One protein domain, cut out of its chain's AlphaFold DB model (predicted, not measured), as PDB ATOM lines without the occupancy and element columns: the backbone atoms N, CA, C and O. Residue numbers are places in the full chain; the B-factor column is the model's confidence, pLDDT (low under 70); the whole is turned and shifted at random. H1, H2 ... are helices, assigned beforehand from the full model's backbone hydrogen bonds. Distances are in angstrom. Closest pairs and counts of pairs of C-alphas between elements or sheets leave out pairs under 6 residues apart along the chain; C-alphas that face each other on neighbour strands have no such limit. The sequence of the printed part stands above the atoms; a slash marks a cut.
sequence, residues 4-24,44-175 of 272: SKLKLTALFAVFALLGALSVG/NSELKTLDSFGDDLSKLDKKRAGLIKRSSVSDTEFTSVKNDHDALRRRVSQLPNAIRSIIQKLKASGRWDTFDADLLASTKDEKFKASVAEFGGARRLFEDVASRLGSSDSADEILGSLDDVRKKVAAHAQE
ATOM      1  N   SER A   4      16.503  75.091  40.485       60.78
ATOM      2  CA  SER A   4      16.989  75.752  39.266       60.78
ATOM      3  C   SER A   4      18.298  76.523  39.459       60.78
ATOM      4  O   SER A   4      19.245  76.364  38.691       60.78
ATOM      5  N   LYS A   5      18.398  77.314  40.535       66.50
ATOM      6  CA  LYS A   5      19.601  78.102  40.852       66.50
ATOM      7  C   LYS A   5      20.789  77.204  41.175       66.50
ATOM      8  O   LYS A   5      21.918  77.560  40.855       66.50
ATOM      9  N   LEU A   6      20.539  76.044  41.782       68.94
ATOM     10  CA  LEU A   6      21.580  75.078  42.119       68.94
ATOM     11  C   LEU A   6      22.216  74.474  40.857       68.94
ATOM     12  O   LEU A   6      23.436  74.487  40.737       68.94
ATOM     13  N   LYS A   7      21.403  74.013  39.895       69.38
ATOM     14  CA  LYS A   7      21.898  73.404  38.647       69.38
ATOM     15  C   LYS A   7      22.720  74.381  37.812       69.38
ATOM     16  O   LYS A   7      23.791  74.028  37.332       69.38
ATOM     17  N   LEU A   8      22.234  75.613  37.675       70.62
ATOM     18  CA  LEU A   8      22.937  76.662  36.945       70.62
ATOM     19  C   LEU A   8      24.260  77.021  37.638       70.62
ATOM     20  O   LEU A   8      25.295  77.096  36.985       70.62
ATOM     21  N   THR A   9      24.256  77.150  38.970       70.50
ATOM     22  CA  THR A   9      25.485  77.389  39.748       70.50
ATOM     23  C   THR A   9      26.486  76.245  39.585       70.50
ATOM     24  O   THR A   9      27.668  76.503  39.382       70.50
ATOM     25  N   ALA A  10      26.024  74.992  39.613       71.62
ATOM     26  CA  ALA A  10      26.870  73.822  39.403       71.62
ATOM     27  C   ALA A  10      27.458  73.792  37.981       71.62
ATOM     28  O   ALA A  10      28.652  73.566  37.817       71.62
ATOM     29  N   LEU A  11      26.662  74.110  36.958       75.19
ATOM     30  CA  LEU A  11      27.128  74.232  35.576       75.19
ATOM     31  C   LEU A  11      28.221  75.306  35.441       75.19
ATOM     32  O   LEU A  11      29.279  75.055  34.869       75.19
ATOM     33  N   PHE A  12      27.994  76.491  36.012       72.38
ATOM     34  CA  PHE A  12      28.984  77.568  36.023       72.38
ATOM     35  C   PHE A  12      30.245  77.201  36.805       72.38
ATOM     36  O   PHE A  12      31.344  77.570  36.390       72.38
ATOM     37  N   ALA A  13      30.110  76.451  37.899       70.12
ATOM     38  CA  ALA A  13      31.255  75.919  38.618       70.12
ATOM     39  C   ALA A  13      32.053  74.961  37.724       70.12
ATOM     40  O   ALA A  13      33.255  75.148  37.600       70.12
ATOM     41  N   VAL A  14      31.413  74.026  37.007       74.81
ATOM     42  CA  VAL A  14      32.099  73.162  36.024       74.81
ATOM     43  C   VAL A  14      32.847  73.995  34.980       74.81
ATOM     44  O   VAL A  14      34.015  73.725  34.717       74.81
ATOM     45  N   PHE A  15      32.232  75.043  34.428       73.50
ATOM     46  CA  PHE A  15      32.909  75.922  33.470       73.50
ATOM     47  C   PHE A  15      34.135  76.625  34.056       73.50
ATOM     48  O   PHE A  15      35.198  76.623  33.435       73.50
ATOM     49  N   ALA A  16      34.017  77.184  35.262       68.81
ATOM     50  CA  ALA A  16      35.139  77.824  35.944       68.81
ATOM     51  C   ALA A  16      36.293  76.836  36.194       68.81
ATOM     52  O   ALA A  16      37.461  77.180  36.012       68.81
ATOM     53  N   LEU A  17      35.959  75.590  36.540       68.81
ATOM     54  CA  LEU A  17      36.924  74.518  36.786       68.81
ATOM     55  C   LEU A  17      37.675  74.096  35.535       68.81
ATOM     56  O   LEU A  17      38.895  73.940  35.553       68.81
ATOM     57  N   LEU A  18      36.953  73.953  34.433       69.50
ATOM     58  CA  LEU A  18      37.531  73.605  33.144       69.50
ATOM     59  C   LEU A  18      38.434  74.723  32.607       69.50
ATOM     60  O   LEU A  18      39.499  74.443  32.051       69.50
ATOM     61  N   GLY A  19      38.077  75.983  32.867       64.38
ATOM     62  CA  GLY A  19      38.933  77.135  32.589       64.38
ATOM     63  C   GLY A  19      40.267  77.070  33.342       64.38
ATOM     64  O   GLY A  19      41.320  77.252  32.736       64.38
ATOM     65  N   ALA A  20      40.244  76.742  34.638       63.38
ATOM     66  CA  ALA A  20      41.461  76.623  35.449       63.38
ATOM     67  C   ALA A  20      42.392  75.492  34.970       63.38
ATOM     68  O   ALA A  20      43.613  75.659  34.963       63.38
ATOM     69  N   LEU A  21      41.830  74.371  34.508       63.56
ATOM     70  CA  LEU A  21      42.598  73.232  33.985       63.56
ATOM     71  C   LEU A  21      43.286  73.545  32.649       63.56
ATOM     72  O   LEU A  21      44.398  73.081  32.402       63.56
ATOM     73  N   SER A  22      42.657  74.372  31.814       59.09
ATOM     74  CA  SER A  22      43.163  74.717  30.477       59.09
ATOM     75  C   SER A  22      44.427  75.586  30.530       59.09
ATOM     76  O   SER A  22      45.291  75.485  29.663       59.09
ATOM     77  N   VAL A  23      44.582  76.408  31.573       54.28
ATOM     78  CA  VAL A  23      45.740  77.307  31.743       54.28
ATOM     79  C   VAL A  23      46.989  76.557  32.237       54.28
ATOM     80  O   VAL A  23      48.113  77.022  32.046       54.28
ATOM     81  N   GLY A  24      46.826  75.371  32.834       48.78
ATOM     82  CA  GLY A  24      47.933  74.576  33.378       48.78
ATOM     83  C   GLY A  24      48.731  73.771  32.346       48.78
ATOM     84  O   GLY A  24      49.865  73.396  32.634       48.78
ATOM     85  N   ASN A  44      40.624  68.298  25.145       85.69
ATOM     86  CA  ASN A  44      40.505  69.569  24.421       85.69
ATOM     87  C   ASN A  44      39.230  69.668  23.572       85.69
ATOM     88  O   ASN A  44      38.629  70.737  23.473       85.69
ATOM     89  N   SER A  45      38.782  68.559  22.979       87.88
ATOM     90  CA  SER A  45      37.539  68.508  22.198       87.88
ATOM     91  C   SER A  45      36.295  68.769  23.053       87.88
ATOM     92  O   SER A  45      35.403  69.525  22.659       87.88
ATOM     93  N   GLU A  46      36.237  68.168  24.239       91.06
ATOM     94  CA  GLU A  46      35.144  68.332  25.193       91.06
ATOM     95  C   GLU A  46      35.146  69.736  25.782       91.06
ATOM     96  O   GLU A  46      34.098  70.380  25.836       91.06
ATOM     97  N   LEU A  47      36.332  70.236  26.142       86.06
ATOM     98  CA  LEU A  47      36.532  71.608  26.596       86.06
ATOM     99  C   LEU A  47      36.027  72.613  25.565       86.06
ATOM    100  O   LEU A  47      35.254  73.494  25.917       86.06
ATOM    101  N   LYS A  48      36.364  72.440  24.284       87.62
ATOM    102  CA  LYS A  48      35.886  73.317  23.205       87.62
ATOM    103  C   LYS A  48      34.362  73.274  23.040       87.62
ATOM    104  O   LYS A  48      33.732  74.288  22.738       87.62
ATOM    105  N   THR A  49      33.753  72.106  23.241       89.81
ATOM    106  CA  THR A  49      32.290  71.939  23.173       89.81
ATOM    107  C   THR A  49      31.599  72.700  24.301       89.81
ATOM    108  O   THR A  49      30.609  73.393  24.071       89.81
ATOM    109  N   LEU A  50      32.156  72.599  25.505       87.62
ATOM    110  CA  LEU A  50      31.707  73.309  26.692       87.62
ATOM    111  C   LEU A  50      31.909  74.826  26.524       87.62
ATOM    112  O   LEU A  50      30.948  75.581  26.643       87.62
ATOM    113  N   ASP A  51      33.112  75.268  26.179       86.00
ATOM    114  CA  ASP A  51      33.460  76.686  26.039       86.00
ATOM    115  C   ASP A  51      32.578  77.395  25.000       86.00
ATOM    116  O   ASP A  51      31.925  78.395  25.297       86.00
ATOM    117  N   SER A  52      32.419  76.791  23.815       90.00
ATOM    118  CA  SER A  52      31.529  77.332  22.780       90.00
ATOM    119  C   SER A  52      30.061  77.394  23.215       90.00
ATOM    120  O   SER A  52      29.332  78.279  22.774       90.00
ATOM    121  N   PHE A  53      29.598  76.478  24.072       90.88
ATOM    122  CA  PHE A  53      28.255  76.561  24.643       90.88
ATOM    123  C   PHE A  53      28.138  77.740  25.620       90.88
ATOM    124  O   PHE A  53      27.164  78.489  25.556       90.88
ATOM    125  N   GLY A  54      29.130  77.927  26.497       88.00
ATOM    126  CA  GLY A  54      29.171  79.050  27.437       88.00
ATOM    127  C   GLY A  54      29.202  80.412  26.733       88.00
ATOM    128  O   GLY A  54      28.470  81.329  27.114       88.00
ATOM    129  N   ASP A  55      29.982  80.525  25.658       88.94
ATOM    130  CA  ASP A  55      30.042  81.723  24.820       88.94
ATOM    131  C   ASP A  55      28.697  82.053  24.174       88.94
ATOM    132  O   ASP A  55      28.253  83.206  24.199       88.94
ATOM    133  N   ASP A  56      28.028  81.055  23.603       91.38
ATOM    134  CA  ASP A  56      26.744  81.266  22.943       91.38
ATOM    135  C   ASP A  56      25.626  81.564  23.951       91.38
ATOM    136  O   ASP A  56      24.758  82.393  23.667       91.38
ATOM    137  N   LEU A  57      25.700  81.004  25.164       90.38
ATOM    138  CA  LEU A  57      24.793  81.344  26.265       90.38
ATOM    139  C   LEU A  57      24.961  82.809  26.683       90.38
ATOM    140  O   LEU A  57      23.991  83.559  26.748       90.38
ATOM    141  N   SER A  58      26.206  83.255  26.859       88.81
ATOM    142  CA  SER A  58      26.536  84.653  27.161       88.81
ATOM    143  C   SER A  58      26.060  85.615  26.066       88.81
ATOM    144  O   SER A  58      25.572  86.713  26.358       88.81
ATOM    145  N   LYS A  59      26.155  85.227  24.785       92.25
ATOM    146  CA  LYS A  59      25.605  86.014  23.665       92.25
ATOM    147  C   LYS A  59      24.078  86.075  23.710       92.25
ATOM    148  O   LYS A  59      23.527  87.161  23.517       92.25
ATOM    149  N   LEU A  60      23.409  84.951  23.972       91.56
ATOM    150  CA  LEU A  60      21.952  84.881  24.094       91.56
ATOM    151  C   LEU A  60      21.452  85.781  25.231       91.56
ATOM    152  O   LEU A  60      20.562  86.603  25.011       91.56
ATOM    153  N   ASP A  61      22.081  85.708  26.404       89.94
ATOM    154  CA  ASP A  61      21.737  86.538  27.562       89.94
ATOM    155  C   ASP A  61      21.903  88.030  27.265       89.94
ATOM    156  O   ASP A  61      21.025  88.838  27.578       89.94
ATOM    157  N   LYS A  62      22.996  88.417  26.595       91.62
ATOM    158  CA  LYS A  62      23.216  89.808  26.167       91.62
ATOM    159  C   LYS A  62      22.150  90.280  25.184       91.62
ATOM    160  O   LYS A  62      21.650  91.395  25.334       91.62
ATOM    161  N   LYS A  63      21.782  89.448  24.202       92.12
ATOM    162  CA  LYS A  63      20.706  89.757  23.247       92.12
ATOM    163  C   LYS A  63      19.372  89.926  23.971       92.12
ATOM    164  O   LYS A  63      18.711  90.945  23.787       92.12
ATOM    165  N   ARG A  64      19.018  88.990  24.855       91.31
ATOM    166  CA  ARG A  64      17.791  89.044  25.658       91.31
ATOM    167  C   ARG A  64      17.740  90.300  26.526       91.31
ATOM    168  O   ARG A  64      16.752  91.027  26.484       91.31
ATOM    169  N   ALA A  65      18.808  90.597  27.266       89.50
ATOM    170  CA  ALA A  65      18.899  91.802  28.088       89.50
ATOM    171  C   ALA A  65      18.814  93.084  27.244       89.50
ATOM    172  O   ALA A  65      18.197  94.061  27.662       89.50
ATOM    173  N   GLY A  66      19.406  93.076  26.045       91.06
ATOM    174  CA  GLY A  66      19.295  94.161  25.072       91.06
ATOM    175  C   GLY A  66      17.851  94.406  24.635       91.06
ATOM    176  O   GLY A  66      17.392  95.542  24.704       91.06
ATOM    177  N   LEU A  67      17.116  93.353  24.261       90.69
ATOM    178  CA  LEU A  67      15.706  93.462  23.864       90.69
ATOM    179  C   LEU A  67      14.802  93.893  25.022       90.69
ATOM    180  O   LEU A  67      13.925  94.732  24.842       90.69
ATOM    181  N   ILE A  68      15.047  93.395  26.236       88.06
ATOM    182  CA  ILE A  68      14.283  93.806  27.423       88.06
ATOM    183  C   ILE A  68      14.465  95.301  27.717       88.06
ATOM    184  O   ILE A  68      13.534  95.933  28.203       88.06
ATOM    185  N   LYS A  69      15.613  95.905  27.399       90.81
ATOM    186  CA  LYS A  69      15.828  97.347  27.611       90.81
ATOM    187  C   LYS A  69      15.142  98.238  26.575       90.81
ATOM    188  O   LYS A  69      14.992  99.430  26.824       90.81
ATOM    189  N   ARG A  70      14.731  97.693  25.429       89.44
ATOM    190  CA  ARG A  70      14.063  98.470  24.379       89.44
ATOM    191  C   ARG A  70      12.587  98.684  24.706       89.44
ATOM    192  O   ARG A  70      11.953  97.835  25.341       89.44
ATOM    193  N   SER A  71      12.056  99.832  24.287       84.81
ATOM    194  CA  SER A  71      10.631 100.159  24.404       84.81
ATOM    195  C   SER A  71       9.785  99.224  23.541       84.81
ATOM    196  O   SER A  71       8.792  98.692  24.019       84.81
ATOM    197  N   SER A  72      10.250  98.945  22.324       85.81
ATOM    198  CA  SER A  72       9.636  98.032  21.366       85.81
ATOM    199  C   SER A  72      10.614  96.942  20.914       85.81
ATOM    200  O   SER A  72      11.833  97.131  20.908       85.81
ATOM    201  N   VAL A  73      10.070  95.778  20.555       88.94
ATOM    202  CA  VAL A  73      10.806  94.631  19.999       88.94
ATOM    203  C   VAL A  73      10.044  94.159  18.769       88.94
ATOM    204  O   VAL A  73       8.835  93.948  18.857       88.94
ATOM    205  N   SER A  74      10.726  94.004  17.636       89.19
ATOM    206  CA  SER A  74      10.088  93.493  16.418       89.19
ATOM    207  C   SER A  74       9.966  91.964  16.430       89.19
ATOM    208  O   SER A  74      10.742  91.258  17.084       89.19
ATOM    209  N   ASP A  75       9.043  91.426  15.628       89.62
ATOM    210  CA  ASP A  75       8.912  89.976  15.420       89.62
ATOM    211  C   ASP A  75      10.195  89.339  14.869       89.62
ATOM    212  O   ASP A  75      10.543  88.208  15.218       89.62
ATOM    213  N   THR A  76      10.934  90.069  14.029       91.56
ATOM    214  CA  THR A  76      12.204  89.605  13.454       91.56
ATOM    215  C   THR A  76      13.292  89.463  14.518       91.56
ATOM    216  O   THR A  76      14.014  88.465  14.537       91.56
ATOM    217  N   GLU A  77      13.374  90.411  15.454       91.69
ATOM    218  CA  GLU A  77      14.312  90.372  16.578       91.69
ATOM    219  C   GLU A  77      13.977  89.244  17.551       91.69
ATOM    220  O   GLU A  77      14.864  88.500  17.980       91.69
ATOM    221  N   PHE A  78      12.690  89.064  17.850       92.38
ATOM    222  CA  PHE A  78      12.231  87.951  18.671       92.38
ATOM    223  C   PHE A  78      12.516  86.599  18.018       92.38
ATOM    224  O   PHE A  78      13.026  85.694  18.678       92.38
ATOM    225  N   THR A  79      12.254  86.466  16.716       93.25
ATOM    226  CA  THR A  79      12.531  85.239  15.959       93.25
ATOM    227  C   THR A  79      14.023  84.916  15.962       93.25
ATOM    228  O   THR A  79      14.393  83.760  16.153       93.25
ATOM    229  N   SER A  80      14.897  85.922  15.843       93.56
ATOM    230  CA  SER A  80      16.345  85.715  15.960       93.56
ATOM    231  C   SER A  80      16.738  85.161  17.334       93.56
ATOM    232  O   SER A  80      17.481  84.183  17.391       93.56
ATOM    233  N   VAL A  81      16.228  85.734  18.429       93.75
ATOM    234  CA  VAL A  81      16.532  85.251  19.790       93.75
ATOM    235  C   VAL A  81      15.944  83.866  20.045       93.75
ATOM    236  O   VAL A  81      16.587  83.037  20.684       93.75
ATOM    237  N   LYS A  82      14.749  83.589  19.519       93.81
ATOM    238  CA  LYS A  82      14.127  82.265  19.594       93.81
ATOM    239  C   LYS A  82      14.968  81.213  18.869       93.81
ATOM    240  O   LYS A  82      15.212  80.155  19.433       93.81
ATOM    241  N   ASN A  83      15.449  81.513  17.665       94.38
ATOM    242  CA  ASN A  83      16.294  80.592  16.905       94.38
ATOM    243  C   ASN A  83      17.610  80.293  17.639       94.38
ATOM    244  O   ASN A  83      18.022  79.135  17.693       94.38
ATOM    245  N   ASP A  84      18.239  81.310  18.238       93.31
ATOM    246  CA  ASP A  84      19.437  81.121  19.064       93.31
ATOM    247  C   ASP A  84      19.131  80.249  20.296       93.31
ATOM    248  O   ASP A  84      19.878  79.317  20.596       93.31
ATOM    249  N   HIS A  85      18.012  80.501  20.985       92.88
ATOM    250  CA  HIS A  85      17.559  79.708  22.136       92.88
ATOM    251  C   HIS A  85      17.306  78.243  21.759       92.88
ATOM    252  O   HIS A  85      17.846  77.347  22.407       92.88
ATOM    253  N   ASP A  86      16.581  77.989  20.668       92.38
ATOM    254  CA  ASP A  86      16.300  76.641  20.165       92.38
ATOM    255  C   ASP A  86      17.590  75.916  19.738       92.38
ATOM    256  O   ASP A  86      17.754  74.714  19.984       92.38
ATOM    257  N   ALA A  87      18.542  76.634  19.130       92.06
ATOM    258  CA  ALA A  87      19.850  76.091  18.777       92.06
ATOM    259  C   ALA A  87      20.660  75.700  20.025       92.06
ATOM    260  O   ALA A  87      21.205  74.592  20.079       92.06
ATOM    261  N   LEU A  88      20.696  76.557  21.052       91.75
ATOM    262  CA  LEU A  88      21.320  76.225  22.333       91.75
ATOM    263  C   LEU A  88      20.632  75.036  23.001       91.75
ATOM    264  O   LEU A  88      21.317  74.121  23.456       91.75
ATOM    265  N   ARG A  89      19.295  75.002  23.018       91.44
ATOM    266  CA  ARG A  89      18.502  73.912  23.603       91.44
ATOM    267  C   ARG A  89      18.894  72.560  23.020       91.44
ATOM    268  O   ARG A  89      19.104  71.608  23.769       91.44
ATOM    269  N   ARG A  90      19.067  72.476  21.697       90.31
ATOM    270  CA  ARG A  90      19.541  71.249  21.032       90.31
ATOM    271  C   ARG A  90      20.938  70.846  21.508       90.31
ATOM    272  O   ARG A  90      21.188  69.662  21.725       90.31
ATOM    273  N   ARG A  91      21.828  71.817  21.723       90.00
ATOM    274  CA  ARG A  91      23.208  71.588  22.182       90.00
ATOM    275  C   ARG A  91      23.325  71.243  23.665       90.00
ATOM    276  O   ARG A  91      24.271  70.548  24.020       90.00
ATOM    277  N   VAL A  92      22.369  71.630  24.517       89.31
ATOM    278  CA  VAL A  92      22.356  71.227  25.942       89.31
ATOM    279  C   VAL A  92      22.446  69.703  26.076       89.31
ATOM    280  O   VAL A  92      23.181  69.210  26.926       89.31
ATOM    281  N   SER A  93      21.786  68.953  25.186       86.94
ATOM    282  CA  SER A  93      21.824  67.481  25.177       86.94
ATOM    283  C   SER A  93      23.229  66.885  24.973       86.94
ATOM    284  O   SER A  93      23.486  65.748  25.368       86.94
ATOM    285  N   GLN A  94      24.161  67.654  24.403       89.56
ATOM    286  CA  GLN A  94      25.541  67.237  24.146       89.56
ATOM    287  C   GLN A  94      26.445  67.437  25.374       89.56
ATOM    288  O   GLN A  94      27.444  66.730  25.525       89.56
ATOM    289  N   LEU A  95      26.086  68.351  26.284       90.38
ATOM    290  CA  LEU A  95      26.874  68.667  27.480       90.38
ATOM    291  C   LEU A  95      27.034  67.480  28.444       90.38
ATOM    292  O   LEU A  95      28.171  67.222  28.841       90.38
ATOM    293  N   PRO A  96      25.984  66.704  28.800       90.56
ATOM    294  CA  PRO A  96      26.158  65.521  29.641       90.56
ATOM    295  C   PRO A  96      27.180  64.539  29.069       90.56
ATOM    296  O   PRO A  96      27.973  63.974  29.815       90.56
ATOM    297  N   ASN A  97      27.179  64.342  27.748       91.50
ATOM    298  CA  ASN A  97      28.091  63.412  27.086       91.50
ATOM    299  C   ASN A  97      29.533  63.927  27.126       91.50
ATOM    300  O   ASN A  97      30.435  63.163  27.464       91.50
ATOM    301  N   ALA A  98      29.747  65.222  26.871       91.31
ATOM    302  CA  ALA A  98      31.061  65.851  27.001       91.31
ATOM    303  C   ALA A  98      31.600  65.748  28.439       91.31
ATOM    304  O   ALA A  98      32.743  65.350  28.647       91.31
ATOM    305  N   ILE A  99      30.760  66.024  29.441       91.56
ATOM    306  CA  ILE A  99      31.144  65.939  30.856       91.56
ATOM    307  C   ILE A  99      31.463  64.492  31.252       91.56
ATOM    308  O   ILE A  99      32.487  64.247  31.884       91.56
ATOM    309  N   ARG A 100      30.651  63.508  30.840       93.69
ATOM    310  CA  ARG A 100      30.952  62.087  31.095       93.69
ATOM    311  C   ARG A 100      32.248  61.639  30.426       93.69
ATOM    312  O   ARG A 100      33.009  60.915  31.060       93.69
ATOM    313  N   SER A 101      32.520  62.095  29.203       93.19
ATOM    314  CA  SER A 101      33.787  61.819  28.515       93.19
ATOM    315  C   SER A 101      34.979  62.376  29.302       93.19
ATOM    316  O   SER A 101      35.949  61.658  29.533       93.19
ATOM    317  N   ILE A 102      34.883  63.609  29.822       90.12
ATOM    318  CA  ILE A 102      35.917  64.190  30.698       90.12
ATOM    319  C   ILE A 102      36.131  63.316  31.939       90.12
ATOM    320  O   ILE A 102      37.268  62.959  32.242       90.12
ATOM    321  N   ILE A 103      35.054  62.922  32.631       92.56
ATOM    322  CA  ILE A 103      35.138  62.056  33.818       92.56
ATOM    323  C   ILE A 103      35.828  60.730  33.470       92.56
ATOM    324  O   ILE A 103      36.719  60.293  34.193       92.56
ATOM    325  N   GLN A 104      35.457  60.093  32.356       93.81
ATOM    326  CA  GLN A 104      36.059  58.831  31.915       93.81
ATOM    327  C   GLN A 104      37.549  58.982  31.596       93.81
ATOM    328  O   GLN A 104      38.348  58.165  32.046       93.81
ATOM    329  N   LYS A 105      37.944  60.047  30.891       91.44
ATOM    330  CA  LYS A 105      39.350  60.343  30.574       91.44
ATOM    331  C   LYS A 105      40.179  60.636  31.832       91.44
ATOM    332  O   LYS A 105      41.324  60.194  31.941       91.44
ATOM    333  N   LEU A 106      39.599  61.319  32.821       88.88
ATOM    334  CA  LEU A 106      40.244  61.555  34.118       88.88
ATOM    335  C   LEU A 106      40.365  60.270  34.953       88.88
ATOM    336  O   LEU A 106      41.382  60.066  35.612       88.88
ATOM    337  N   LYS A 107      39.365  59.380  34.903       92.38
ATOM    338  CA  LYS A 107      39.421  58.064  35.566       92.38
ATOM    339  C   LYS A 107      40.470  57.160  34.917       92.38
ATOM    340  O   LYS A 107      41.288  56.583  35.620       92.38
ATOM    341  N   ALA A 108      40.505  57.104  33.585       90.25
ATOM    342  CA  ALA A 108      41.469  56.300  32.830       90.25
ATOM    343  C   ALA A 108      42.932  56.724  33.055       90.25
ATOM    344  O   ALA A 108      43.834  55.902  32.944       90.25
ATOM    345  N   SER A 109      43.169  57.992  33.394       86.69
ATOM    346  CA  SER A 109      44.504  58.527  33.695       86.69
ATOM    347  C   SER A 109      44.885  58.473  35.176       86.69
ATOM    348  O   SER A 109      45.944  58.975  35.544       86.69
ATOM    349  N   GLY A 110      44.030  57.921  36.047       88.31
ATOM    350  CA  GLY A 110      44.265  57.876  37.497       88.31
ATOM    351  C   GLY A 110      44.217  59.242  38.193       88.31
ATOM    352  O   GLY A 110      44.456  59.330  39.393       88.31
ATOM    353  N   ARG A 111      43.884  60.320  37.470       86.56
ATOM    354  CA  ARG A 111      43.824  61.691  38.003       86.56
ATOM    355  C   ARG A 111      42.493  62.031  38.658       86.56
ATOM    356  O   ARG A 111      42.372  63.074  39.292       86.56
ATOM    357  N   TRP A 112      41.479  61.184  38.489       91.75
ATOM    358  CA  TRP A 112      40.172  61.417  39.093       91.75
ATOM    359  C   TRP A 112      40.267  61.505  40.615       91.75
ATOM    360  O   TRP A 112      39.695  62.418  41.193       91.75
ATOM    361  N   ASP A 113      41.040  60.635  41.267       91.25
ATOM    362  CA  ASP A 113      41.096  60.590  42.732       91.25
ATOM    363  C   ASP A 113      41.775  61.810  43.362       91.25
ATOM    364  O   ASP A 113      41.364  62.250  44.438       91.25
ATOM    365  N   THR A 114      42.748  62.408  42.668       89.44
ATOM    366  CA  THR A 114      43.432  63.639  43.096       89.44
ATOM    367  C   THR A 114      42.764  64.912  42.577       89.44
ATOM    368  O   THR A 114      43.187  66.008  42.938       89.44
ATOM    369  N   PHE A 115      41.702  64.794  41.771       86.38
ATOM    370  CA  PHE A 115      41.086  65.918  41.065       86.38
ATOM    371  C   PHE A 115      40.646  67.047  41.998       86.38
ATOM    372  O   PHE A 115      40.938  68.209  41.732       86.38
ATOM    373  N   ASP A 116      39.985  66.716  43.112       88.06
ATOM    374  CA  ASP A 116      39.532  67.715  44.085       88.06
ATOM    375  C   ASP A 116      40.714  68.485  44.695       88.06
ATOM    376  O   ASP A 116      40.651  69.704  44.844       88.06
ATOM    377  N   ALA A 117      41.807  67.787  45.018       87.12
ATOM    378  CA  ALA A 117      42.992  68.387  45.621       87.12
ATOM    379  C   ALA A 117      43.741  69.285  44.624       87.12
ATOM    380  O   ALA A 117      44.035  70.436  44.949       87.12
ATOM    381  N   ASP A 118      43.972  68.802  43.398       83.94
ATOM    382  CA  ASP A 118      44.608  69.563  42.307       83.94
ATOM    383  C   ASP A 118      43.844  70.869  42.020       83.94
ATOM    384  O   ASP A 118      44.406  71.938  41.757       83.94
ATOM    385  N   LEU A 119      42.522  70.793  42.096       82.00
ATOM    386  CA  LEU A 119      41.602  71.880  41.821       82.00
ATOM    387  C   LEU A 119      41.548  72.915  42.947       82.00
ATOM    388  O   LEU A 119      41.592  74.120  42.688       82.00
ATOM    389  N   LEU A 120      41.514  72.465  44.202       84.00
ATOM    390  CA  LEU A 120      41.614  73.354  45.360       84.00
ATOM    391  C   LEU A 120      42.995  74.016  45.448       84.00
ATOM    392  O   LEU A 120      43.084  75.169  45.869       84.00
ATOM    393  N   ALA A 121      44.054  73.325  45.020       82.69
ATOM    394  CA  ALA A 121      45.409  73.866  44.974       82.69
ATOM    395  C   ALA A 121      45.593  74.906  43.856       82.69
ATOM    396  O   ALA A 121      46.263  75.920  44.052       82.69
ATOM    397  N   SER A 122      44.991  74.679  42.685       76.75
ATOM    398  CA  SER A 122      45.081  75.604  41.545       76.75
ATOM    399  C   SER A 122      44.189  76.839  41.693       76.75
ATOM    400  O   SER A 122      44.508  77.902  41.154       76.75
ATOM    401  N   THR A 123      43.093  76.740  42.448       79.69
ATOM    402  CA  THR A 123      42.155  77.852  42.623       79.69
ATOM    403  C   THR A 123      42.571  78.771  43.771       79.69
ATOM    404  O   THR A 123      42.735  78.336  44.906       79.69
ATOM    405  N   LYS A 124      42.685  80.078  43.506       83.69
ATOM    406  CA  LYS A 124      42.967  81.099  44.540       83.69
ATOM    407  C   LYS A 124      41.713  81.700  45.185       83.69
ATOM    408  O   LYS A 124      41.824  82.403  46.180       83.69
ATOM    409  N   ASP A 125      40.537  81.470  44.607       81.19
ATOM    410  CA  ASP A 125      39.286  82.067  45.078       81.19
ATOM    411  C   ASP A 125      38.669  81.241  46.218       81.19
ATOM    412  O   ASP A 125      38.141  80.149  46.009       81.19
ATOM    413  N   GLU A 126      38.712  81.786  47.433       85.56
ATOM    414  CA  GLU A 126      38.163  81.151  48.637       85.56
ATOM    415  C   GLU A 126      36.641  80.961  48.580       85.56
ATOM    416  O   GLU A 126      36.117  79.974  49.096       85.56
ATOM    417  N   LYS A 127      35.901  81.847  47.897       82.69
ATOM    418  CA  LYS A 127      34.444  81.682  47.739       82.69
ATOM    419  C   LYS A 127      34.127  80.508  46.828       82.69
ATOM    420  O   LYS A 127      33.161  79.776  47.056       82.69
ATOM    421  N   PHE A 128      34.945  80.339  45.795       78.25
ATOM    422  CA  PHE A 128      34.832  79.210  44.894       78.25
ATOM    423  C   PHE A 128      35.129  77.896  45.627       78.25
ATOM    424  O   PHE A 128      34.321  76.971  45.558       78.25
ATOM    425  N   LYS A 129      36.213  77.841  46.416       83.62
ATOM    426  CA  LYS A 129      36.536  76.676  47.256       83.62
ATOM    427  C   LYS A 129      35.407  76.329  48.225       83.62
ATOM    428  O   LYS A 129      35.014  75.168  48.296       83.62
ATOM    429  N   ALA A 130      34.850  77.326  48.917       84.88
ATOM    430  CA  ALA A 130      33.727  77.129  49.832       84.88
ATOM    431  C   ALA A 130      32.494  76.560  49.115       84.88
ATOM    432  O   ALA A 130      31.859  75.638  49.619       84.88
ATOM    433  N   SER A 131      32.200  77.054  47.908       80.69
ATOM    434  CA  SER A 131      31.091  76.541  47.096       80.69
ATOM    435  C   SER A 131      31.335  75.085  46.688       80.69
ATOM    436  O   SER A 131      30.463  74.245  46.856       80.69
ATOM    437  N   VAL A 132      32.534  74.750  46.202       83.50
ATOM    438  CA  VAL A 132      32.894  73.365  45.845       83.50
ATOM    439  C   VAL A 132      32.803  72.430  47.054       83.50
ATOM    440  O   VAL A 132      32.307  71.311  46.927       83.50
ATOM    441  N   ALA A 133      33.233  72.890  48.229       86.38
ATOM    442  CA  ALA A 133      33.113  72.136  49.472       86.38
ATOM    443  C   ALA A 133      31.643  71.898  49.865       86.38
ATOM    444  O   ALA A 133      31.299  70.784  50.258       86.38
ATOM    445  N   GLU A 134      30.761  72.889  49.690       85.50
ATOM    446  CA  GLU A 134      29.314  72.763  49.937       85.50
ATOM    447  C   GLU A 134      28.666  71.678  49.060       85.50
ATOM    448  O   GLU A 134      27.789  70.942  49.514       85.50
ATOM    449  N   PHE A 135      29.147  71.507  47.826       82.69
ATOM    450  CA  PHE A 135      28.699  70.447  46.915       82.69
ATOM    451  C   PHE A 135      29.320  69.066  47.191       82.69
ATOM    452  O   PHE A 135      29.036  68.103  46.474       82.69
ATOM    453  N   GLY A 136      30.139  68.937  48.239       87.50
ATOM    454  CA  GLY A 136      30.826  67.693  48.585       87.50
ATOM    455  C   GLY A 136      32.021  67.379  47.682       87.50
ATOM    456  O   GLY A 136      32.365  66.208  47.530       87.50
ATOM    457  N   GLY A 137      32.631  68.403  47.075       89.62
ATOM    458  CA  GLY A 137      33.805  68.285  46.209       89.62
ATOM    459  C   GLY A 137      33.503  68.512  44.727       89.62
ATOM    460  O   GLY A 137      32.356  68.472  44.274       89.62
ATOM    461  N   ALA A 138      34.557  68.743  43.944       87.88
ATOM    462  CA  ALA A 138      34.437  68.989  42.513       87.88
ATOM    463  C   ALA A 138      34.037  67.714  41.767       87.88
ATOM    464  O   ALA A 138      33.191  67.769  40.881       87.88
ATOM    465  N   ARG A 139      34.557  66.548  42.165       92.31
ATOM    466  CA  ARG A 139      34.151  65.248  41.611       92.31
ATOM    467  C   ARG A 139      32.644  65.037  41.683       92.31
ATOM    468  O   ARG A 139      32.009  64.754  40.667       92.31
ATOM    469  N   ARG A 140      32.068  65.228  42.875       91.31
ATOM    470  CA  ARG A 140      30.630  65.063  43.107       91.31
ATOM    471  C   ARG A 140      29.821  66.062  42.293       91.31
ATOM    472  O   ARG A 140      28.786  65.701  41.746       91.31
ATOM    473  N   LEU A 141      30.322  67.285  42.155       89.00
ATOM    474  CA  LEU A 141      29.718  68.312  41.317       89.00
ATOM    475  C   LEU A 141      29.705  67.905  39.831       89.00
ATOM    476  O   LEU A 141      28.669  68.024  39.184       89.00
ATOM    477  N   PHE A 142      30.795  67.354  39.294       89.31
ATOM    478  CA  PHE A 142      30.838  66.836  37.919       89.31
ATOM    479  C   PHE A 142      29.858  65.670  37.700       89.31
ATOM    480  O   PHE A 142      29.160  65.635  36.685       89.31
ATOM    481  N   GLU A 143      29.771  64.733  38.646       91.38
ATOM    482  CA  GLU A 143      28.844  63.594  38.574       91.38
ATOM    483  C   GLU A 143      27.370  64.029  38.701       91.38
ATOM    484  O   GLU A 143      26.501  63.551  37.962       91.38
ATOM    485  N   ASP A 144      27.079  64.990  39.580       88.88
ATOM    486  CA  ASP A 144      25.741  65.562  39.754       88.88
ATOM    487  C   ASP A 144      25.301  66.335  38.498       88.88
ATOM    488  O   ASP A 144      24.188  66.159  38.004       88.88
ATOM    489  N   VAL A 145      26.199  67.111  37.889       87.50
ATOM    490  CA  VAL A 145      25.926  67.801  36.619       87.50
ATOM    491  C   VAL A 145      25.713  66.783  35.488       87.50
ATOM    492  O   VAL A 145      24.728  66.874  34.755       87.50
ATOM    493  N   ALA A 146      26.556  65.754  35.369       89.12
ATOM    494  CA  ALA A 146      26.424  64.725  34.332       89.12
ATOM    495  C   ALA A 146      25.114  63.912  34.415       89.12
ATOM    496  O   ALA A 146      24.607  63.440  33.386       89.12
ATOM    497  N   SER A 147      24.574  63.734  35.622       88.31
ATOM    498  CA  SER A 147      23.304  63.037  35.856       88.31
ATOM    499  C   SER A 147      22.091  63.950  35.662       88.31
ATOM    500  O   SER A 147      21.094  63.526  35.081       88.31
ATOM    501  N   ARG A 148      22.175  65.224  36.066       84.12
ATOM    502  CA  ARG A 148      21.043  66.166  36.007       84.12
ATOM    503  C   ARG A 148      20.855  66.860  34.667       84.12
ATOM    504  O   ARG A 148      19.727  67.214  34.336       84.12
ATOM    505  N   LEU A 149      21.911  67.084  33.886       81.25
ATOM    506  CA  LEU A 149      21.775  67.769  32.593       81.25
ATOM    507  C   LEU A 149      21.057  66.924  31.527       81.25
ATOM    508  O   LEU A 149      20.666  67.462  30.499       81.25
ATOM    509  N   GLY A 150      20.889  65.617  31.753       74.31
ATOM    510  CA  GLY A 150      20.249  64.716  30.793       74.31
ATOM    511  C   GLY A 150      18.725  64.845  30.694       74.31
ATOM    512  O   GLY A 150      18.151  64.340  29.735       74.31
ATOM    513  N   SER A 151      18.056  65.497  31.651       79.62
ATOM    514  CA  SER A 151      16.597  65.665  31.613       79.62
ATOM    515  C   SER A 151      16.177  66.811  30.692       79.62
ATOM    516  O   SER A 151      16.793  67.877  30.714       79.62
ATOM    517  N   SER A 152      15.082  66.623  29.949       70.75
ATOM    518  CA  SER A 152      14.461  67.638  29.077       70.75
ATOM    519  C   SER A 152      14.260  68.987  29.770       70.75
ATOM    520  O   SER A 152      14.500  70.035  29.174       70.75
ATOM    521  N   ASP A 153      13.899  68.944  31.049       79.69
ATOM    522  CA  ASP A 153      13.554  70.116  31.855       79.69
ATOM    523  C   ASP A 153      14.786  70.954  32.221       79.69
ATOM    524  O   ASP A 153      14.686  72.136  32.548       79.69
ATOM    525  N   SER A 154      15.981  70.357  32.142       78.25
ATOM    526  CA  SER A 154      17.229  71.045  32.471       78.25
ATOM    527  C   SER A 154      17.593  72.089  31.421       78.25
ATOM    528  O   SER A 154      18.200  73.097  31.768       78.25
ATOM    529  N   ALA A 155      17.201  71.898  30.159       82.25
ATOM    530  CA  ALA A 155      17.449  72.898  29.126       82.25
ATOM    531  C   ALA A 155      16.632  74.174  29.373       82.25
ATOM    532  O   ALA A 155      17.179  75.272  29.292       82.25
ATOM    533  N   ASP A 156      15.358  74.031  29.745       82.00
ATOM    534  CA  ASP A 156      14.491  75.172  30.048       82.00
ATOM    535  C   ASP A 156      14.927  75.895  31.337       82.00
ATOM    536  O   ASP A 156      14.888  77.124  31.399       82.00
ATOM    537  N   GLU A 157      15.428  75.166  32.343       81.19
ATOM    538  CA  GLU A 157      16.010  75.778  33.548       81.19
ATOM    539  C   GLU A 157      17.320  76.534  33.279       81.19
ATOM    540  O   GLU A 157      17.550  77.570  33.901       81.19
ATOM    541  N   ILE A 158      18.184  76.028  32.390       79.56
ATOM    542  CA  ILE A 158      19.483  76.653  32.086       79.56
ATOM    543  C   ILE A 158      19.302  77.899  31.218       79.56
ATOM    544  O   ILE A 158      19.915  78.927  31.487       79.56
ATOM    545  N   LEU A 159      18.475  77.805  30.176       82.94
ATOM    546  CA  LEU A 159      18.272  78.895  29.218       82.94
ATOM    547  C   LEU A 159      17.289  79.953  29.737       82.94
ATOM    548  O   LEU A 159      17.277  81.093  29.268       82.94
ATOM    549  N   GLY A 160      16.450  79.575  30.702       82.50
ATOM    550  CA  GLY A 160      15.344  80.390  31.173       82.50
ATOM    551  C   GLY A 160      14.232  80.542  30.130       82.50
ATOM    552  O   GLY A 160      14.344  80.145  28.966       82.50
ATOM    553  N   SER A 161      13.125  81.146  30.565       82.56
ATOM    554  CA  SER A 161      11.972  81.406  29.696       82.56
ATOM    555  C   SER A 161      12.183  82.639  28.809       82.56
ATOM    556  O   SER A 161      12.731  83.637  29.265       82.56
ATOM    557  N   LEU A 162      11.682  82.606  27.569       87.31
ATOM    558  CA  LEU A 162      11.594  83.768  26.671       87.31
ATOM    559  C   LEU A 162      10.305  84.591  26.856       87.31
ATOM    560  O   LEU A 162      10.059  85.524  26.087       87.31
ATOM    561  N   ASP A 163       9.481  84.271  27.857       87.06
ATOM    562  CA  ASP A 163       8.157  84.878  28.037       87.06
ATOM    563  C   ASP A 163       8.208  86.398  28.205       87.06
ATOM    564  O   ASP A 163       7.328  87.089  27.700       87.06
ATOM    565  N   ASP A 164       9.246  86.944  28.842       83.69
ATOM    566  CA  ASP A 164       9.380  88.397  29.016       83.69
ATOM    567  C   ASP A 164       9.523  89.121  27.674       83.69
ATOM    568  O   ASP A 164       8.928  90.178  27.460       83.69
ATOM    569  N   VAL A 165      10.286  88.538  26.743       85.19
ATOM    570  CA  VAL A 165      10.471  89.102  25.399       85.19
ATOM    571  C   VAL A 165       9.205  88.888  24.572       85.19
ATOM    572  O   VAL A 165       8.752  89.811  23.901       85.19
ATOM    573  N   ARG A 166       8.575  87.709  24.679       87.50
ATOM    574  CA  ARG A 166       7.308  87.401  23.998       87.50
ATOM    575  C   ARG A 166       6.194  88.376  24.396       87.50
ATOM    576  O   ARG A 166       5.462  88.846  23.531       87.50
ATOM    577  N   LYS A 167       6.074  88.705  25.686       87.44
ATOM    578  CA  LYS A 167       5.086  89.673  26.191       87.44
ATOM    579  C   LYS A 167       5.277  91.062  25.580       87.44
ATOM    580  O   LYS A 167       4.290  91.704  25.241       87.44
ATOM    581  N   LYS A 168       6.524  91.505  25.387       84.94
ATOM    582  CA  LYS A 168       6.823  92.794  24.741       84.94
ATOM    583  C   LYS A 168       6.422  92.832  23.272       84.94
ATOM    584  O   LYS A 168       5.862  93.825  22.824       84.94
ATOM    585  N   VAL A 169       6.676  91.749  22.545       85.81
ATOM    586  CA  VAL A 169       6.255  91.620  21.144       85.81
ATOM    587  C   VAL A 169       4.729  91.692  21.036       85.81
ATOM    588  O   VAL A 169       4.201  92.462  20.239       85.81
ATOM    589  N   ALA A 170       4.013  90.961  21.899       82.69
ATOM    590  CA  ALA A 170       2.550  90.966  21.921       82.69
ATOM    591  C   ALA A 170       1.957  92.342  22.278       82.69
ATOM    592  O   ALA A 170       0.977  92.760  21.663       82.69
ATOM    593  N   ALA A 171       2.562  93.060  23.232       80.38
ATOM    594  CA  ALA A 171       2.149  94.419  23.585       80.38
ATOM    595  C   ALA A 171       2.295  95.382  22.394       80.38
ATOM    596  O   ALA A 171       1.380  96.148  22.103       80.38
ATOM    597  N   HIS A 172       3.397  95.286  21.643       72.31
ATOM    598  CA  HIS A 172       3.600  96.139  20.475       72.31
ATOM    599  C   HIS A 172       2.639  95.811  19.321       72.31
ATOM    600  O   HIS A 172       2.142  96.723  18.659       72.31
ATOM    601  N   ALA A 173       2.329  94.530  19.097       71.19
ATOM    602  CA  ALA A 173       1.348  94.127  18.088       71.19
ATOM    603  C   ALA A 173      -0.053  94.707  18.372       71.19
ATOM    604  O   ALA A 173      -0.780  95.047  17.440       71.19
ATOM    605  N   GLN A 174      -0.420  94.870  19.650       63.09
ATOM    606  CA  GLN A 174      -1.665  95.540  20.037       63.09
ATOM    607  C   GLN A 174      -1.614  97.056  19.808       63.09
ATOM    608  O   GLN A 174      -2.593  97.618  19.323       63.09
ATOM    609  N   GLU A 175      -0.487  97.719  20.082       60.16
ATOM    610  CA  GLU A 175      -0.332  99.163  19.832       60.16
ATOM    611  C   GLU A 175      -0.444  99.523  18.342       60.16
ATOM    612  O   GLU A 175      -1.036 100.546  18.010       60.16
TER     613      GLU A 175
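This is residues 4 to 24 and 44 to 175 of the 272 residues of an uncharacterized protein of Acidobacteria bacterium (UniProt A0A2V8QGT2). A long helical hairpin, H2 and H3, runs along much of a rod-like domain, with H9 packed on its turn end. Toward the other end H1 slants past the first part of H2, shorter helices H5, H6 and H7 gather round H1, and H4 packs on H7 and H2, while H8 bridges H1 and H3. The printed part has 153 residues, with nine named helices in order H1 to H9 and no named strand; the class is all helix. The whole is only just loose, close to compact, with a radius of gyration of the C-alphas of 18.1 A and spans of 62 by 29 by 26 A.

H1, residues 4 to 23, begins at C-alpha 4 (16.989, 75.752, 39.266) and is 29.8 A long. After the cut, H2, residues 44 to 69, begins at C-alpha 44 (40.505, 69.569, 24.421) and is the longest helix, 37.3 A. H3 holds residues 75 to 92, 25.4 A, and H4 residues 95 to 108, 19.9 A. H5 holds residues 115 to 122, H6 126 to 134, H7 138 to 148 and H8 152 to 159. H9, residues 163 to 175, 18.5 A, ends at C-alpha 175 (-0.332, 99.163, 19.832).

H1 and H2 are the hubs, touching four helices each. With residues 15 to 18 alone H1 touches H2, at a steep tilt of 50 degrees, opposite ways; the closest C-alphas, of Leu 18 and Leu 47, are 6.9 A apart. H1 touches H7 at a steep tilt of 51 degrees, with C-alphas of Ala 10 and Leu 141 closest at 6.5 A. H1 and H5 only just touch, with 3 pairs of C-alphas within 8 A, the closest being Ala 20 and Ser 122 at 7.2 A. H6 is close to H1 but not clearly touching, with C-alphas of Ala 13 and Val 132 closest at 7.8 A. H2 and H3 form a hairpin at a shallow tilt of 27 degrees, closest at the C-alphas of Leu 60 and Asp 84, 6.8 A. H4 touches H7, closest at the C-alphas of Pro 96 and Ala 146, 4.8 A. H8 touches H3, closest at the C-alphas of Arg 89 and Ala 155, 5.7 A. H9 touches H3 at a shallow tilt of 16 degrees, closest at the C-alphas of Asp 75 and Val 169, 6.5 A. H1 and H9 are apart. Every O i to N i+4 pair is within hydrogen-bond range in H2, H3, H4, H5, H6, H7 and H9, against 15 of 16 in H1 and 3 of 4 in H8.

The C-alphas farthest apart, of Gly 110 and Glu 175, are 63.3 A apart. Residues 25 to 43 are not printed, and C-alphas 24 and 44 are 12.7 A apart across the cut. Of the links printed whole, H4 to H5 is short and the others are tight. Mean pLDDT of the printed part is 84.2; residues 4 to 7, 16 to 24 and 174 to 175 are under 70.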